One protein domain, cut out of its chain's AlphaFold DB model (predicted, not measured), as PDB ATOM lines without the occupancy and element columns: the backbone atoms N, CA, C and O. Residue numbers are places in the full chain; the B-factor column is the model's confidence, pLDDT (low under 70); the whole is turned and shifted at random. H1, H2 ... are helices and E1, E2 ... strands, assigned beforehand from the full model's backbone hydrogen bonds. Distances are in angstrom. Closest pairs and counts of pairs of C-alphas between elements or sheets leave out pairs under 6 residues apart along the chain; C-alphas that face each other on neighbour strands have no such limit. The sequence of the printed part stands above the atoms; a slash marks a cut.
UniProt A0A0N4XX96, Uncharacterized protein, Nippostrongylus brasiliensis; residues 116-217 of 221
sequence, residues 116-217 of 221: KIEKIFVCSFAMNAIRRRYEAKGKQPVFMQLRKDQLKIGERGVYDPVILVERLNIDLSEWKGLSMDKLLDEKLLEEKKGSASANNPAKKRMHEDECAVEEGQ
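What this domain is: This is residues 116 to 217 of the 221 residues of an uncharacterized protein of Nippostrongylus brasiliensis (UniProt A0A0N4XX96). A small body is built on the long helix H1, with the hairpin E1 E2 and the short helix H2 packed on it; beyond H3, a free arm of residues 190 to 217 leaves the body, and its helix H5 folds back past the body across an open gap. The printed part has 102 residues, mostly helix, in the order H1 E1 E2 H2 H3 H4 H5, with an antiparallel sheet E1 - E2. It is only just compact, close to loose, with a radius of gyration of the C-alphas of 14.9 A and spans of 41 by 34 by 25 A.

Where its parts are: Find C-alpha 116 at (-40.396, -24.161, -24.276); from there H1 runs 30.4 A to residue 136. Next come E1, residues 144 to 147, and E2, residues 150 to 153, then H2, 161 to 167, and H3, 180 to 183. H4, 186 to 195, runs 14.4 A; H5, 202 to 215, runs 21.6 A to C-alpha 215 at (-52.459, -2.844, 2.657).

How they stand to each other: Look at H1 with residues 119 to 126: these alone touch H2, closest at the C-alphas of Cys 123 and Pro 161, 5.2 A, at a steep tilt of 43 degrees, the same way. The closest C-alphas of H1 and E2 are those of Cys 123 and Leu 151, 5.9 A. In the hairpin E1 E2, N 145 and O 152 are 2.9 A apart, within hydrogen-bond range. H3 is close to H2 but not clearly touching, with the C-alphas of Val 162 and Met 180 closest at 6.2 A. H4 and H5 are apart. Every O i to N i+4 pair is within range in H1, H2 and H4; in H5 5 of 10 are, and H3 is too short for one.

The domain as a whole: The C-alphas of Gly 138 and Ser 197 are farthest apart, 41.5 A. The printed part has no cut, and the link H2 to H3 is long. Residues 195 to 217 have pLDDT under 70.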
ATOM      1  N   LYS A 116     -41.331 -24.354 -25.391       83.38
ATOM      2  CA  LYS A 116     -40.396 -24.161 -24.276       83.38
ATOM      3  C   LYS A 116     -39.497 -22.925 -24.419       83.38
ATOM      4  O   LYS A 116     -39.371 -22.170 -23.466       83.38
ATOM      5  N   ILE A 117     -38.862 -22.706 -25.573       84.31
ATOM      6  CA  ILE A 117     -38.004 -21.529 -25.802       84.31
ATOM      7  C   ILE A 117     -38.836 -20.243 -25.803       84.31
ATOM      8  O   ILE A 117     -38.420 -19.251 -25.214       84.31
ATOM      9  N   GLU A 118     -40.019 -20.263 -26.413       89.12
ATOM     10  CA  GLU A 118     -40.918 -19.103 -26.392       89.12
ATOM     11  C   GLU A 118     -41.388 -18.788 -24.972       89.12
ATOM     12  O   GLU A 118     -41.297 -17.638 -24.558       89.12
ATOM     13  N   LYS A 119     -41.773 -19.799 -24.176       92.06
ATOM     14  CA  LYS A 119     -42.090 -19.620 -22.749       92.06
ATOM     15  C   LYS A 119     -40.928 -18.971 -21.986       92.06
ATOM     16  O   LYS A 119     -41.159 -18.055 -21.206       92.06
ATOM     17  N   ILE A 120     -39.678 -19.358 -22.259       91.56
ATOM     18  CA  ILE A 120     -38.488 -18.717 -21.661       91.56
ATOM     19  C   ILE A 120     -38.394 -17.233 -22.044       91.56
ATOM     20  O   ILE A 120     -38.073 -16.394 -21.200       91.56
ATOM     21  N   PHE A 121     -38.680 -16.886 -23.297       91.69
ATOM     22  CA  PHE A 121     -38.699 -15.491 -23.729       91.69
ATOM     23  C   PHE A 121     -39.841 -14.700 -23.086       91.69
ATOM     24  O   PHE A 121     -39.603 -13.573 -22.650       91.69
ATOM     25  N   VAL A 122     -41.027 -15.296 -22.921       94.88
ATOM     26  CA  VAL A 122     -42.123 -14.682 -22.156       94.88
ATOM     27  C   VAL A 122     -41.730 -14.493 -20.689       94.88
ATOM     28  O   VAL A 122     -41.970 -13.418 -20.147       94.88
ATOM     29  N   CYS A 123     -41.047 -15.457 -20.053       95.81
ATOM     30  CA  CYS A 123     -40.501 -15.275 -18.702       95.81
ATOM     31  C   CYS A 123     -39.591 -14.043 -18.639       95.81
ATOM     32  O   CYS A 123     -39.740 -13.212 -17.748       95.81
ATOM     33  N   SER A 124     -38.661 -13.902 -19.590       93.88
ATOM     34  CA  SER A 124     -37.755 -12.750 -19.627       93.88
ATOM     35  C   SER A 124     -38.505 -11.434 -19.839       93.88
ATOM     36  O   SER A 124     -38.140 -10.422 -19.239       93.88
ATOM     37  N   PHE A 125     -39.545 -11.438 -20.674       95.69
ATOM     38  CA  PHE A 125     -40.397 -10.274 -20.898       95.69
ATOM     39  C   PHE A 125     -41.140  -9.882 -19.612       95.69
ATOM     40  O   PHE A 125     -41.063  -8.733 -19.176       95.69
ATOM     41  N   ALA A 126     -41.762 -10.856 -18.942       96.62
ATOM     42  CA  ALA A 126     -42.465 -10.658 -17.680       96.62
ATOM     43  C   ALA A 126     -41.533 -10.149 -16.568       96.62
ATOM     44  O   ALA A 126     -41.892  -9.223 -15.846       96.62
ATOM     45  N   MET A 127     -40.310 -10.681 -16.466       97.00
ATOM     46  CA  MET A 127     -39.307 -10.197 -15.509       97.00
ATOM     47  C   MET A 127     -38.982  -8.715 -15.716       97.00
ATOM     48  O   MET A 127     -38.891  -7.968 -14.743       97.00
ATOM     49  N   ASN A 128     -38.819  -8.277 -16.966       96.88
ATOM     50  CA  ASN A 128     -38.543  -6.873 -17.272       96.88
ATOM     51  C   ASN A 128     -39.745  -5.979 -16.948       96.88
ATOM     52  O   ASN A 128     -39.563  -4.912 -16.364       96.88
ATOM     53  N   ALA A 129     -40.965  -6.423 -17.261       96.88
ATOM     54  CA  ALA A 129     -42.182  -5.696 -16.909       96.88
ATOM     55  C   ALA A 129     -42.344  -5.551 -15.383       96.88
ATOM     56  O   ALA A 129     -42.642  -4.461 -14.895       96.88
ATOM     57  N   ILE A 130     -42.081  -6.619 -14.621       96.62
ATOM     58  CA  ILE A 130     -42.097  -6.589 -13.152       96.62
ATOM     59  C   ILE A 130     -41.043  -5.607 -12.629       96.62
ATOM     60  O   ILE A 130     -41.383  -4.743 -11.827       96.62
ATOM     61  N   ARG A 131     -39.793  -5.671 -13.111       97.81
ATOM     62  CA  ARG A 131     -38.729  -4.730 -12.699       97.81
ATOM     63  C   ARG A 131     -39.123  -3.277 -12.933       97.81
ATOM     64  O   ARG A 131     -39.079  -2.500 -11.988       97.81
ATOM     65  N   ARG A 132     -39.615  -2.947 -14.132       96.88
ATOM     66  CA  ARG A 132     -40.083  -1.591 -14.468       96.88
ATOM     67  C   ARG A 132     -41.174  -1.102 -13.509       96.88
ATOM     68  O   ARG A 132     -41.146   0.050 -13.095       96.88
ATOM     69  N   ARG A 133     -42.117  -1.968 -13.114       97.31
ATOM     70  CA  ARG A 133     -43.168  -1.615 -12.138       97.31
ATOM     71  C   ARG A 133     -42.619  -1.368 -10.730       97.31
ATOM     72  O   ARG A 133     -43.145  -0.508 -10.031       97.31
ATOM     73  N   TYR A 134     -41.599  -2.112 -10.304       97.38
ATOM     74  CA  TYR A 134     -40.925  -1.885  -9.020       97.38
ATOM     75  C   TYR A 134     -40.114  -0.585  -9.032       97.38
ATOM     76  O   TYR A 134     -40.249   0.221  -8.115       97.38
ATOM     77  N   GLU A 135     -39.356  -0.350 -10.105       97.19
ATOM     78  CA  GLU A 135     -38.584   0.877 -10.328       97.19
ATOM     79  C   GLU A 135     -39.486   2.115 -10.341       97.19
ATOM     80  O   GLU A 135     -39.204   3.082  -9.638       97.19
ATOM     81  N   ALA A 136     -40.627   2.059 -11.037       97.75
ATOM     82  CA  ALA A 136     -41.611   3.143 -11.055       97.75
ATOM     83  C   ALA A 136     -42.197   3.463  -9.665       97.75
ATOM     84  O   ALA A 136     -42.644   4.581  -9.428       97.75
ATOM     85  N   LYS A 137     -42.187   2.495  -8.740       97.69
ATOM     86  CA  LYS A 137     -42.619   2.666  -7.344       97.69
ATOM     87  C   LYS A 137     -41.460   2.988  -6.389       97.69
ATOM     88  O   LYS A 137     -41.688   3.051  -5.185       97.69
ATOM     89  N   GLY A 138     -40.226   3.123  -6.884       97.50
ATOM     90  CA  GLY A 138     -39.036   3.328  -6.051       97.50
ATOM     91  C   GLY A 138     -38.697   2.143  -5.137       97.50
ATOM     92  O   GLY A 138     -38.016   2.319  -4.130       97.50
ATOM     93  N   LYS A 139     -39.187   0.935  -5.447       97.81
ATOM     94  CA  LYS A 139     -38.974  -0.274  -4.635       97.81
ATOM     95  C   LYS A 139     -37.904  -1.170  -5.260       97.81
ATOM     96  O   LYS A 139     -37.806  -1.282  -6.479       97.81
ATOM     97  N   GLN A 140     -37.145  -1.871  -4.418       96.25
ATOM     98  CA  GLN A 140     -36.203  -2.910  -4.855       96.25
ATOM     99  C   GLN A 140     -36.971  -4.067  -5.529       96.25
ATOM    100  O   GLN A 140     -37.900  -4.606  -4.915       96.25
ATOM    101  N   PRO A 141     -36.626  -4.466  -6.770       96.25
ATOM    102  CA  PRO A 141     -37.294  -5.568  -7.454       96.25
ATOM    103  C   PRO A 141     -37.173  -6.892  -6.693       96.25
ATOM    104  O   PRO A 141     -36.102  -7.247  -6.204       96.25
ATOM    105  N   VAL A 142     -38.256  -7.673  -6.655       96.62
ATOM    106  CA  VAL A 142     -38.227  -9.022  -6.066       96.62
ATOM    107  C   VAL A 142     -37.275  -9.923  -6.853       96.62
ATOM    108  O   VAL A 142     -37.231  -9.887  -8.087       96.62
ATOM    109  N   PHE A 143     -36.531 -10.767  -6.138       97.06
ATOM    110  CA  PHE A 143     -35.646 -11.751  -6.749       97.06
ATOM    111  C   PHE A 143     -36.433 -12.706  -7.658       97.06
ATOM    112  O   PHE A 143     -37.380 -13.362  -7.225       97.06
ATOM    113  N   MET A 144     -36.031 -12.805  -8.923       98.00
ATOM    114  CA  MET A 144     -36.681 -13.648  -9.928       98.00
ATOM    115  C   MET A 144     -35.674 -14.621 -10.534       98.00
ATOM    116  O   MET A 144     -34.587 -14.216 -10.947       98.00
ATOM    117  N   GLN A 145     -36.048 -15.898 -10.621       97.25
ATOM    118  CA  GLN A 145     -35.204 -16.963 -11.157       97.25
ATOM    119  C   GLN A 145     -35.951 -17.762 -12.228       97.25
ATOM    120  O   GLN A 145     -37.049 -18.268 -11.994       97.25
ATOM    121  N   LEU A 146     -35.325 -17.939 -13.391       95.81
ATOM    122  CA  LEU A 146     -35.840 -18.816 -14.439       95.81
ATOM    123  C   LEU A 146     -35.598 -20.287 -14.060       95.81
ATOM    124  O   LEU A 146     -34.460 -20.680 -13.789       95.81
ATOM    125  N   ARG A 147     -36.647 -21.115 -14.056       94.06
ATOM    126  CA  ARG A 147     -36.546 -22.569 -13.855       94.06
ATOM    127  C   ARG A 147     -37.177 -23.293 -15.035       94.06
ATOM    128  O   ARG A 147     -38.393 -23.410 -15.107       94.06
ATOM    129  N   LYS A 148     -36.339 -23.819 -15.935       92.19
ATOM    130  CA  LYS A 148     -36.775 -24.434 -17.202       92.19
ATOM    131  C   LYS A 148     -37.622 -23.441 -18.013       92.19
ATOM    132  O   LYS A 148     -37.069 -22.463 -18.495       92.19
ATOM    133  N   ASP A 149     -38.915 -23.688 -18.152       93.06
ATOM    134  CA  ASP A 149     -39.916 -22.893 -18.869       93.06
ATOM    135  C   ASP A 149     -40.882 -22.145 -17.932       93.06
ATOM    136  O   ASP A 149     -41.916 -21.654 -18.375       93.06
ATOM    137  N   GLN A 150     -40.533 -22.037 -16.647       96.06
ATOM    138  CA  GLN A 150     -41.317 -21.358 -15.616       96.06
ATOM    139  C   GLN A 150     -40.516 -20.248 -14.926       96.06
ATOM    140  O   GLN A 150     -39.275 -20.239 -14.939       96.06
ATOM    141  N   LEU A 151     -41.226 -19.317 -14.283       97.31
ATOM    142  CA  LEU A 151     -40.639 -18.202 -13.543       97.31
ATOM    143  C   LEU A 151     -40.874 -18.361 -12.037       97.31
ATOM    144  O   LEU A 151     -42.013 -18.378 -11.580       97.31
ATOM    145  N   LYS A 152     -39.796 -18.454 -11.252       97.75
ATOM    146  CA  LYS A 152     -39.855 -18.406  -9.787       97.75
ATOM    147  C   LYS A 152     -39.733 -16.958  -9.317       97.75
ATOM    148  O   LYS A 152     -38.765 -16.289  -9.679       97.75
ATOM    149  N   ILE A 153     -40.671 -16.499  -8.490       97.50
ATOM    150  CA  ILE A 153     -40.701 -15.129  -7.953       97.50
ATOM    151  C   ILE A 153     -40.530 -15.192  -6.434       97.50
ATOM    152  O   ILE A 153     -41.468 -15.530  -5.718       97.50
ATOM    153  N   GLY A 154     -39.327 -14.880  -5.947       95.38
ATOM    154  CA  GLY A 154     -38.973 -14.912  -4.527       95.38
ATOM    155  C   GLY A 154     -39.416 -16.208  -3.843       95.38
ATOM    156  O   GLY A 154     -39.160 -17.313  -4.335       95.38
ATOM    157  N   GLU A 155     -40.125 -16.055  -2.730       95.56
ATOM    158  CA  GLU A 155     -40.747 -17.146  -1.971       95.56
ATOM    159  C   GLU A 155     -42.196 -17.424  -2.396       95.56
ATOM    160  O   GLU A 155     -42.774 -18.429  -2.000       95.56
ATOM    161  N   ARG A 156     -42.770 -16.593  -3.280       93.62
ATOM    162  CA  ARG A 156     -44.173 -16.693  -3.719       93.62
ATOM    163  C   ARG A 156     -44.460 -17.914  -4.592       93.62
ATOM    164  O   ARG A 156     -45.616 -18.179  -4.896       93.62
ATOM    165  N   GLY A 157     -43.433 -18.626  -5.046       96.38
ATOM    166  CA  GLY A 157     -43.575 -19.863  -5.807       96.38
ATOM    167  C   GLY A 157     -43.145 -19.757  -7.268       96.38
ATOM    168  O   GLY A 157     -42.410 -18.847  -7.666       96.38
ATOM    169  N   VAL A 158     -43.551 -20.761  -8.046       97.44
ATOM    170  CA  VAL A 158     -43.183 -20.958  -9.453       97.44
ATOM    171  C   VAL A 158     -44.431 -20.817 -10.314       97.44
ATOM    172  O   VAL A 158     -45.443 -21.458 -10.047       97.44
ATOM    173  N   TYR A 159     -44.341 -19.989 -11.348       96.69
ATOM    174  CA  TYR A 159     -45.469 -19.591 -12.180       96.69
ATOM    175  C   TYR A 159     -45.227 -19.964 -13.643       96.69
ATOM    176  O   TYR A 159     -44.107 -19.836 -14.150       96.69
ATOM    177  N   ASP A 160     -46.291 -20.387 -14.332       95.50
ATOM    178  CA  ASP A 160     -46.291 -20.425 -15.794       95.50
ATOM    179  C   ASP A 160     -46.283 -18.977 -16.324       95.50
ATOM    180  O   ASP A 160     -47.074 -18.149 -15.853       95.50
ATOM    181  N   PRO A 161     -45.390 -18.639 -17.270       95.75
ATOM    182  CA  PRO A 161     -45.232 -17.267 -17.737       95.75
ATOM    183  C   PRO A 161     -46.477 -16.711 -18.423       95.75
ATOM    184  O   PRO A 161     -46.723 -15.511 -18.322       95.75
ATOM    185  N   VAL A 162     -47.272 -17.546 -19.093       95.50
ATOM    186  CA  VAL A 162     -48.472 -17.087 -19.800       95.50
ATOM    187  C   VAL A 162     -49.556 -16.712 -18.796       95.50
ATOM    188  O   VAL A 162     -50.122 -15.623 -18.880       95.50
ATOM    189  N   ILE A 163     -49.773 -17.563 -17.786       94.50
ATOM    190  CA  ILE A 163     -50.694 -17.268 -16.680       94.50
ATOM    191  C   ILE A 163     -50.242 -16.010 -15.934       94.50
ATOM    192  O   ILE A 163     -51.064 -15.177 -15.565       94.50
ATOM    193  N   LEU A 164     -48.937 -15.862 -15.700       95.88
ATOM    194  CA  LEU A 164     -48.396 -14.714 -14.982       95.88
ATOM    195  C   LEU A 164     -48.617 -13.400 -15.741       95.88
ATOM    196  O   LEU A 164     -49.009 -12.409 -15.131       95.88
ATOM    197  N   VAL A 165     -48.375 -13.390 -17.052       96.62
ATOM    198  CA  VAL A 165     -48.609 -12.220 -17.911       96.62
ATOM    199  C   VAL A 165     -50.079 -11.815 -17.909       96.62
ATOM    200  O   VAL A 165     -50.370 -10.627 -17.770       96.62
ATOM    201  N   GLU A 166     -50.987 -12.791 -17.993       95.00
ATOM    202  CA  GLU A 166     -52.430 -12.555 -17.913       95.00
ATOM    203  C   GLU A 166     -52.831 -11.990 -16.542       95.00
ATOM    204  O   GLU A 166     -53.493 -10.958 -16.474       95.00
ATOM    205  N   ARG A 167     -52.375 -12.611 -15.445       93.62
ATOM    206  CA  ARG A 167     -52.698 -12.175 -14.074       93.62
ATOM    207  C   ARG A 167     -52.176 -10.782 -13.756       93.62
ATOM    208  O   ARG A 167     -52.862 -10.003 -13.117       93.62
ATOM    209  N   LEU A 168     -50.966 -10.461 -14.201       95.06
ATOM    210  CA  LEU A 168     -50.374  -9.149 -13.964       95.06
ATOM    211  C   LEU A 168     -50.870  -8.088 -14.952       95.06
ATOM    212  O   LEU A 168     -50.427  -6.942 -14.849       95.06
ATOM    213  N   ASN A 169     -51.737  -8.442 -15.907       96.44
ATOM    214  CA  ASN A 169     -52.177  -7.566 -16.990       96.44
ATOM    215  C   ASN A 169     -50.984  -6.839 -17.642       96.44
ATOM    216  O   ASN A 169     -50.903  -5.608 -17.665       96.44
ATOM    217  N   ILE A 170     -49.955  -7.604 -18.021       96.50
ATOM    218  CA  ILE A 170     -48.758  -7.056 -18.663       96.50
ATOM    219  C   ILE A 170     -49.097  -6.750 -20.123       96.50
ATOM    220  O   ILE A 170     -49.557  -7.631 -20.844       96.50
ATOM    221  N   ASP A 171     -48.829  -5.516 -20.556       96.19
ATOM    222  CA  ASP A 171     -48.992  -5.136 -21.957       96.19
ATOM    223  C   ASP A 171     -48.006  -5.913 -22.844       96.19
ATOM    224  O   ASP A 171     -46.796  -5.940 -22.600       96.19
ATOM    225  N   LEU A 172     -48.550  -6.562 -23.870       95.19
ATOM    226  CA  LEU A 172     -47.830  -7.378 -24.842       95.19
ATOM    227  C   LEU A 172     -47.725  -6.697 -26.210       95.19
ATOM    228  O   LEU A 172     -47.350  -7.352 -27.179       95.19
ATOM    229  N   SER A 173     -48.036  -5.405 -26.317       94.00
ATOM    230  CA  SER A 173     -47.928  -4.637 -27.564       94.00
ATOM    231  C   SER A 173     -46.540  -4.743 -28.227       94.00
ATOM    232  O   SER A 173     -46.432  -4.824 -29.450       94.00
ATOM    233  N   GLU A 174     -45.473  -4.831 -27.427       91.44
ATOM    234  CA  GLU A 174     -44.088  -4.986 -27.896       91.44
ATOM    235  C   GLU A 174     -43.674  -6.448 -28.183       91.44
ATOM    236  O   GLU A 174     -42.569  -6.702 -28.682       91.44
ATOM    237  N   TRP A 175     -44.521  -7.434 -27.872       91.00
ATOM    238  CA  TRP A 175     -44.198  -8.854 -28.012       91.00
ATOM    239  C   TRP A 175     -44.297  -9.323 -29.472       91.00
ATOM    240  O   TRP A 175     -45.355  -9.285 -30.093       91.00
ATOM    241  N   LYS A 176     -43.184  -9.836 -30.018       87.06
ATOM    242  CA  LYS A 176     -43.078 -10.310 -31.418       87.06
ATOM    243  C   LYS A 176     -43.027 -11.840 -31.567       87.06
ATOM    244  O   LYS A 176     -42.675 -12.332 -32.639       87.06
ATOM    245  N   GLY A 177     -43.289 -12.589 -30.495       87.56
ATOM    246  CA  GLY A 177     -43.213 -14.055 -30.483       87.56
ATOM    247  C   GLY A 177     -44.537 -14.744 -30.817       87.56
ATOM    248  O   GLY A 177     -45.428 -14.166 -31.442       87.56
ATOM    249  N   LEU A 178     -44.685 -16.005 -30.400       88.19
ATOM    250  CA  LEU A 178     -45.956 -16.725 -30.546       88.19
ATOM    251  C   LEU A 178     -47.074 -16.059 -29.725       88.19
ATOM    252  O   LEU A 178     -46.830 -15.497 -28.660       88.19
ATOM    253  N   SER A 179     -48.318 -16.164 -30.202       90.94
ATOM    254  CA  SER A 179     -49.488 -15.715 -29.442       90.94
ATOM    255  C   SER A 179     -49.626 -16.500 -28.133       90.94
ATOM    256  O   SER A 179     -49.334 -17.698 -28.100       90.94
ATOM    257  N   MET A 180     -50.122 -15.852 -27.073       91.94
ATOM    258  CA  MET A 180     -50.264 -16.477 -25.749       91.94
ATOM    259  C   MET A 180     -51.115 -17.753 -25.785       91.94
ATOM    260  O   MET A 180     -50.731 -18.757 -25.192       91.94
ATOM    261  N   ASP A 181     -52.171 -17.787 -26.602       90.00
ATOM    262  CA  ASP A 181     -53.008 -18.983 -26.798       90.00
ATOM    263  C   ASP A 181     -52.240 -20.191 -27.350       90.00
ATOM    264  O   ASP A 181     -52.594 -21.335 -27.085       90.00
ATOM    265  N   LYS A 182     -51.170 -19.962 -28.123       88.94
ATOM    266  CA  LYS A 182     -50.321 -21.040 -28.661       88.94
ATOM    267  C   LYS A 182     -49.272 -21.516 -27.659       88.94
ATOM    268  O   LYS A 182     -48.660 -22.564 -27.889       88.94
ATOM    269  N   LEU A 183     -49.026 -20.725 -26.616       90.31
ATOM    270  CA  LEU A 183     -48.071 -21.009 -25.549       90.31
ATOM    271  C   LEU A 183     -48.732 -21.654 -24.332       90.31
ATOM    272  O   LEU A 183     -48.040 -22.363 -23.604       90.31
ATOM    273  N   LEU A 184     -50.036 -21.448 -24.139       90.69
ATOM    274  CA  LEU A 184     -50.828 -22.142 -23.130       90.69
ATOM    275  C   LEU A 184     -50.807 -23.659 -23.349       90.69
ATOM    276  O   LEU A 184     -50.881 -24.158 -24.477       90.69
ATOM    277  N   ASP A 185     -50.711 -24.390 -22.241       86.75
ATOM    278  CA  ASP A 185     -50.833 -25.841 -22.267       86.75
ATOM    279  C   ASP A 185     -52.292 -26.232 -22.534       86.75
ATOM    280  O   ASP A 185     -53.231 -25.570 -22.094       86.75
ATOM    281  N   GLU A 186     -52.483 -27.331 -23.259       84.00
ATOM    282  CA  GLU A 186     -53.795 -27.765 -23.757       84.00
ATOM    283  C   GLU A 186     -54.796 -28.014 -22.616       84.00
ATOM    284  O   GLU A 186     -55.948 -27.604 -22.702       84.00
ATOM    285  N   LYS A 187     -54.313 -28.539 -21.483       82.88
ATOM    286  CA  LYS A 187     -55.106 -28.715 -20.256       82.88
ATOM    287  C   LYS A 187     -55.639 -27.395 -19.690       82.88
ATOM    288  O   LYS A 187     -56.792 -27.313 -19.286       82.88
ATOM    289  N   LEU A 188     -54.817 -26.345 -19.693       83.31
ATOM    290  CA  LEU A 188     -55.219 -25.027 -19.187       83.31
ATOM    291  C   LEU A 188     -56.228 -24.356 -20.123       83.31
ATOM    292  O   LEU A 188     -57.120 -23.640 -19.673       83.31
ATOM    293  N   LEU A 189     -56.111 -24.600 -21.430       82.56
ATOM    294  CA  LEU A 189     -57.101 -24.158 -22.410       82.56
ATOM    295  C   LEU A 189     -58.459 -24.833 -22.185       82.56
ATOM    296  O   LEU A 189     -59.487 -24.168 -22.305       82.56
ATOM    297  N   GLU A 190     -58.478 -26.121 -21.843       82.56
ATOM    298  CA  GLU A 190     -59.707 -26.848 -21.503       82.56
ATOM    299  C   GLU A 190     -60.348 -26.322 -20.214       82.56
ATOM    300  O   GLU A 190     -61.547 -26.045 -20.202       82.56
ATOM    301  N   GLU A 191     -59.559 -26.068 -19.166       79.00
ATOM    302  CA  GLU A 191     -60.051 -25.450 -17.924       79.00
ATOM    303  C   GLU A 191     -60.624 -24.046 -18.160       79.00
ATOM    304  O   GLU A 191     -61.672 -23.688 -17.611       79.00
ATOM    305  N   LYS A 192     -59.981 -23.242 -19.016       80.19
ATOM    306  CA  LYS A 192     -60.448 -21.889 -19.357       80.19
ATOM    307  C   LYS A 192     -61.759 -21.920 -20.149       80.19
ATOM    308  O   LYS A 192     -62.630 -21.081 -19.934       80.19
ATOM    309  N   LYS A 193     -61.934 -22.919 -21.019       80.56
ATOM    310  CA  LYS A 193     -63.196 -23.157 -21.740       80.56
ATOM    311  C   LYS A 193     -64.302 -23.663 -20.811       80.56
ATOM    312  O   LYS A 193     -65.435 -23.209 -20.938       80.56
ATOM    313  N   GLY A 194     -63.981 -24.545 -19.866       72.81
ATOM    314  CA  GLY A 194     -64.942 -25.060 -18.885       72.81
ATOM    315  C   GLY A 194     -65.400 -24.004 -17.871       72.81
ATOM    316  O   GLY A 194     -66.575 -23.944 -17.518       72.81
ATOM    317  N   SER A 195     -64.497 -23.118 -17.445       61.06
ATOM    318  CA  SER A 195     -64.788 -22.049 -16.474       61.06
ATOM    319  C   SER A 195     -65.559 -20.861 -17.054       61.06
ATOM    320  O   SER A 195     -66.221 -20.152 -16.301       61.06
ATOM    321  N   ALA A 196     -65.557 -20.666 -18.375       57.94
ATOM    322  CA  ALA A 196     -66.388 -19.650 -19.025       57.94
ATOM    323  C   ALA A 196     -67.899 -19.965 -18.975       57.94
ATOM    324  O   ALA A 196     -68.709 -19.082 -19.245       57.94
ATOM    325  N   SER A 197     -68.289 -21.197 -18.622       52.56
ATOM    326  CA  SER A 197     -69.694 -21.630 -18.588       52.56
ATOM    327  C   SER A 197     -70.297 -21.698 -17.174       52.56
ATOM    328  O   SER A 197     -71.483 -21.972 -17.027       52.56
ATOM    329  N   ALA A 198     -69.523 -21.404 -16.124       48.22
ATOM    330  CA  ALA A 198     -70.004 -21.460 -14.744       48.22
ATOM    331  C   ALA A 198     -69.617 -20.200 -13.959       48.22
ATOM    332  O   ALA A 198     -68.437 -19.894 -13.797       48.22
ATOM    333  N   ASN A 199     -70.621 -19.500 -13.419       50.06
ATOM    334  CA  ASN A 199     -70.476 -18.489 -12.368       50.06
ATOM    335  C   ASN A 199     -69.758 -19.106 -11.153       50.06
ATOM    336  O   ASN A 199     -70.403 -19.643 -10.255       50.06
ATOM    337  N   ASN A 200     -68.424 -19.086 -11.143       45.81
ATOM    338  CA  ASN A 200     -67.636 -19.797 -10.142       45.81
ATOM    339  C   ASN A 200     -67.173 -18.834  -9.022       45.81
ATOM    340  O   ASN A 200     -66.365 -17.935  -9.284       45.81
ATOM    341  N   PRO A 201     -67.638 -18.999  -7.766       48.81
ATOM    342  CA  PRO A 201     -67.325 -18.107  -6.641       48.81
ATOM    343  C   PRO A 201     -65.850 -18.119  -6.193       48.81
ATOM    344  O   PRO A 201     -65.456 -17.300  -5.364       48.81
ATOM    345  N   ALA A 202     -64.996 -18.978  -6.766       49.06
ATOM    346  CA  ALA A 202     -63.559 -19.019  -6.475       49.06
ATOM    347  C   ALA A 202     -62.800 -17.742  -6.892       49.06
ATOM    348  O   ALA A 202     -61.782 -17.406  -6.288       49.06
ATOM    349  N   LYS A 203     -63.321 -16.971  -7.860       47.56
ATOM    350  CA  LYS A 203     -62.739 -15.668  -8.238       47.56
ATOM    351  C   LYS A 203     -62.900 -14.604  -7.141       47.56
ATOM    352  O   LYS A 203     -62.158 -13.630  -7.138       47.56
ATOM    353  N   LYS A 204     -63.828 -14.804  -6.192       46.28
ATOM    354  CA  LYS A 204     -64.100 -13.861  -5.096       46.28
ATOM    355  C   LYS A 204     -63.070 -13.939  -3.962       46.28
ATOM    356  O   LYS A 204     -62.787 -12.917  -3.363       46.28
ATOM    357  N   ARG A 205     -62.454 -15.107  -3.720       45.75
ATOM    358  CA  ARG A 205     -61.451 -15.279  -2.646       45.75
ATOM    359  C   ARG A 205     -60.034 -14.826  -3.008       45.75
ATOM    360  O   ARG A 205     -59.246 -14.604  -2.108       45.75
ATOM    361  N   MET A 206     -59.695 -14.671  -4.291       45.91
ATOM    362  CA  MET A 206     -58.350 -14.204  -4.684       45.91
ATOM    363  C   MET A 206     -58.251 -12.687  -4.878       45.91
ATOM    364  O   MET A 206     -57.148 -12.154  -4.874       45.91
ATOM    365  N   HIS A 207     -59.381 -11.991  -5.036       46.59
ATOM    366  CA  HIS A 207     -59.386 -10.527  -5.109       46.59
ATOM    367  C   HIS A 207     -59.085  -9.892  -3.735       46.59
ATOM    368  O   HIS A 207     -58.549  -8.789  -3.672       46.59
ATOM    369  N   GLU A 208     -59.363 -10.616  -2.643       47.12
ATOM    370  CA  GLU A 208     -59.024 -10.215  -1.270       47.12
ATOM    371  C   GLU A 208     -57.507 -10.323  -0.997       47.12
ATOM    372  O   GLU A 208     -56.938  -9.443  -0.354       47.12
ATOM    373  N   ASP A 209     -56.816 -11.305  -1.592       46.12
ATOM    374  CA  ASP A 209     -55.348 -11.410  -1.517       46.12
ATOM    375  C   ASP A 209     -54.628 -10.352  -2.382       46.12
ATOM    376  O   ASP A 209     -53.498  -9.968  -2.079       46.12
ATOM    377  N   GLU A 210     -55.272  -9.839  -3.439       45.97
ATOM    378  CA  GLU A 210     -54.772  -8.693  -4.215       45.97
ATOM    379  C   GLU A 210     -54.842  -7.377  -3.417       45.97
ATOM    380  O   GLU A 210     -53.908  -6.580  -3.496       45.97
ATOM    381  N   CYS A 211     -55.863  -7.193  -2.568       42.44
ATOM    382  CA  CYS A 211     -55.936  -6.064  -1.628       42.44
ATOM    383  C   CYS A 211     -54.959  -6.207  -0.445       42.44
ATOM    384  O   CYS A 211     -54.352  -5.220  -0.031       42.44
ATOM    385  N   ALA A 212     -54.705  -7.423   0.049       42.19
ATOM    386  CA  ALA A 212     -53.730  -7.649   1.123       42.19
ATOM    387  C   ALA A 212     -52.274  -7.331   0.709       42.19
ATOM    388  O   ALA A 212     -51.428  -7.035   1.557       42.19
ATOM    389  N   VAL A 213     -51.967  -7.341  -0.596       48.84
ATOM    390  CA  VAL A 213     -50.665  -6.894  -1.129       48.84
ATOM    391  C   VAL A 213     -50.545  -5.363  -1.164       48.84
ATOM    392  O   VAL A 213     -49.421  -4.856  -1.112       48.84
ATOM    393  N   GLU A 214     -51.657  -4.626  -1.208       44.56
ATOM    394  CA  GLU A 214     -51.657  -3.158  -1.125       44.56
ATOM    395  C   GLU A 214     -51.683  -2.639   0.323       44.56
ATOM    396  O   GLU A 214     -50.987  -1.666   0.612       44.56
ATOM    397  N   GLU A 215     -52.365  -3.309   1.258       41.34
ATOM    398  CA  GLU A 215     -52.459  -2.844   2.657       41.34
ATOM    399  C   GLU A 215     -51.348  -3.380   3.582       41.34
ATOM    400  O   GLU A 215     -50.906  -2.682   4.495       41.34
ATOM    401  N   GLY A 216     -50.793  -4.569   3.316       40.56
ATOM    402  CA  GLY A 216     -49.762  -5.194   4.163       40.56
ATOM    403  C   GLY A 216     -48.366  -4.547   4.119       40.56
ATOM    404  O   GLY A 216     -47.441  -5.052   4.752       40.56
ATOM    405  N   GLN A 217     -48.179  -3.458   3.364       40.06
ATOM    406  CA  GLN A 217     -46.923  -2.691   3.315       40.06
ATOM    407  C   GLN A 217     -47.020  -1.291   3.946       40.06
ATOM    408  O   GLN A 217     -46.031  -0.562   3.905       40.06
TER     409      GLN A 217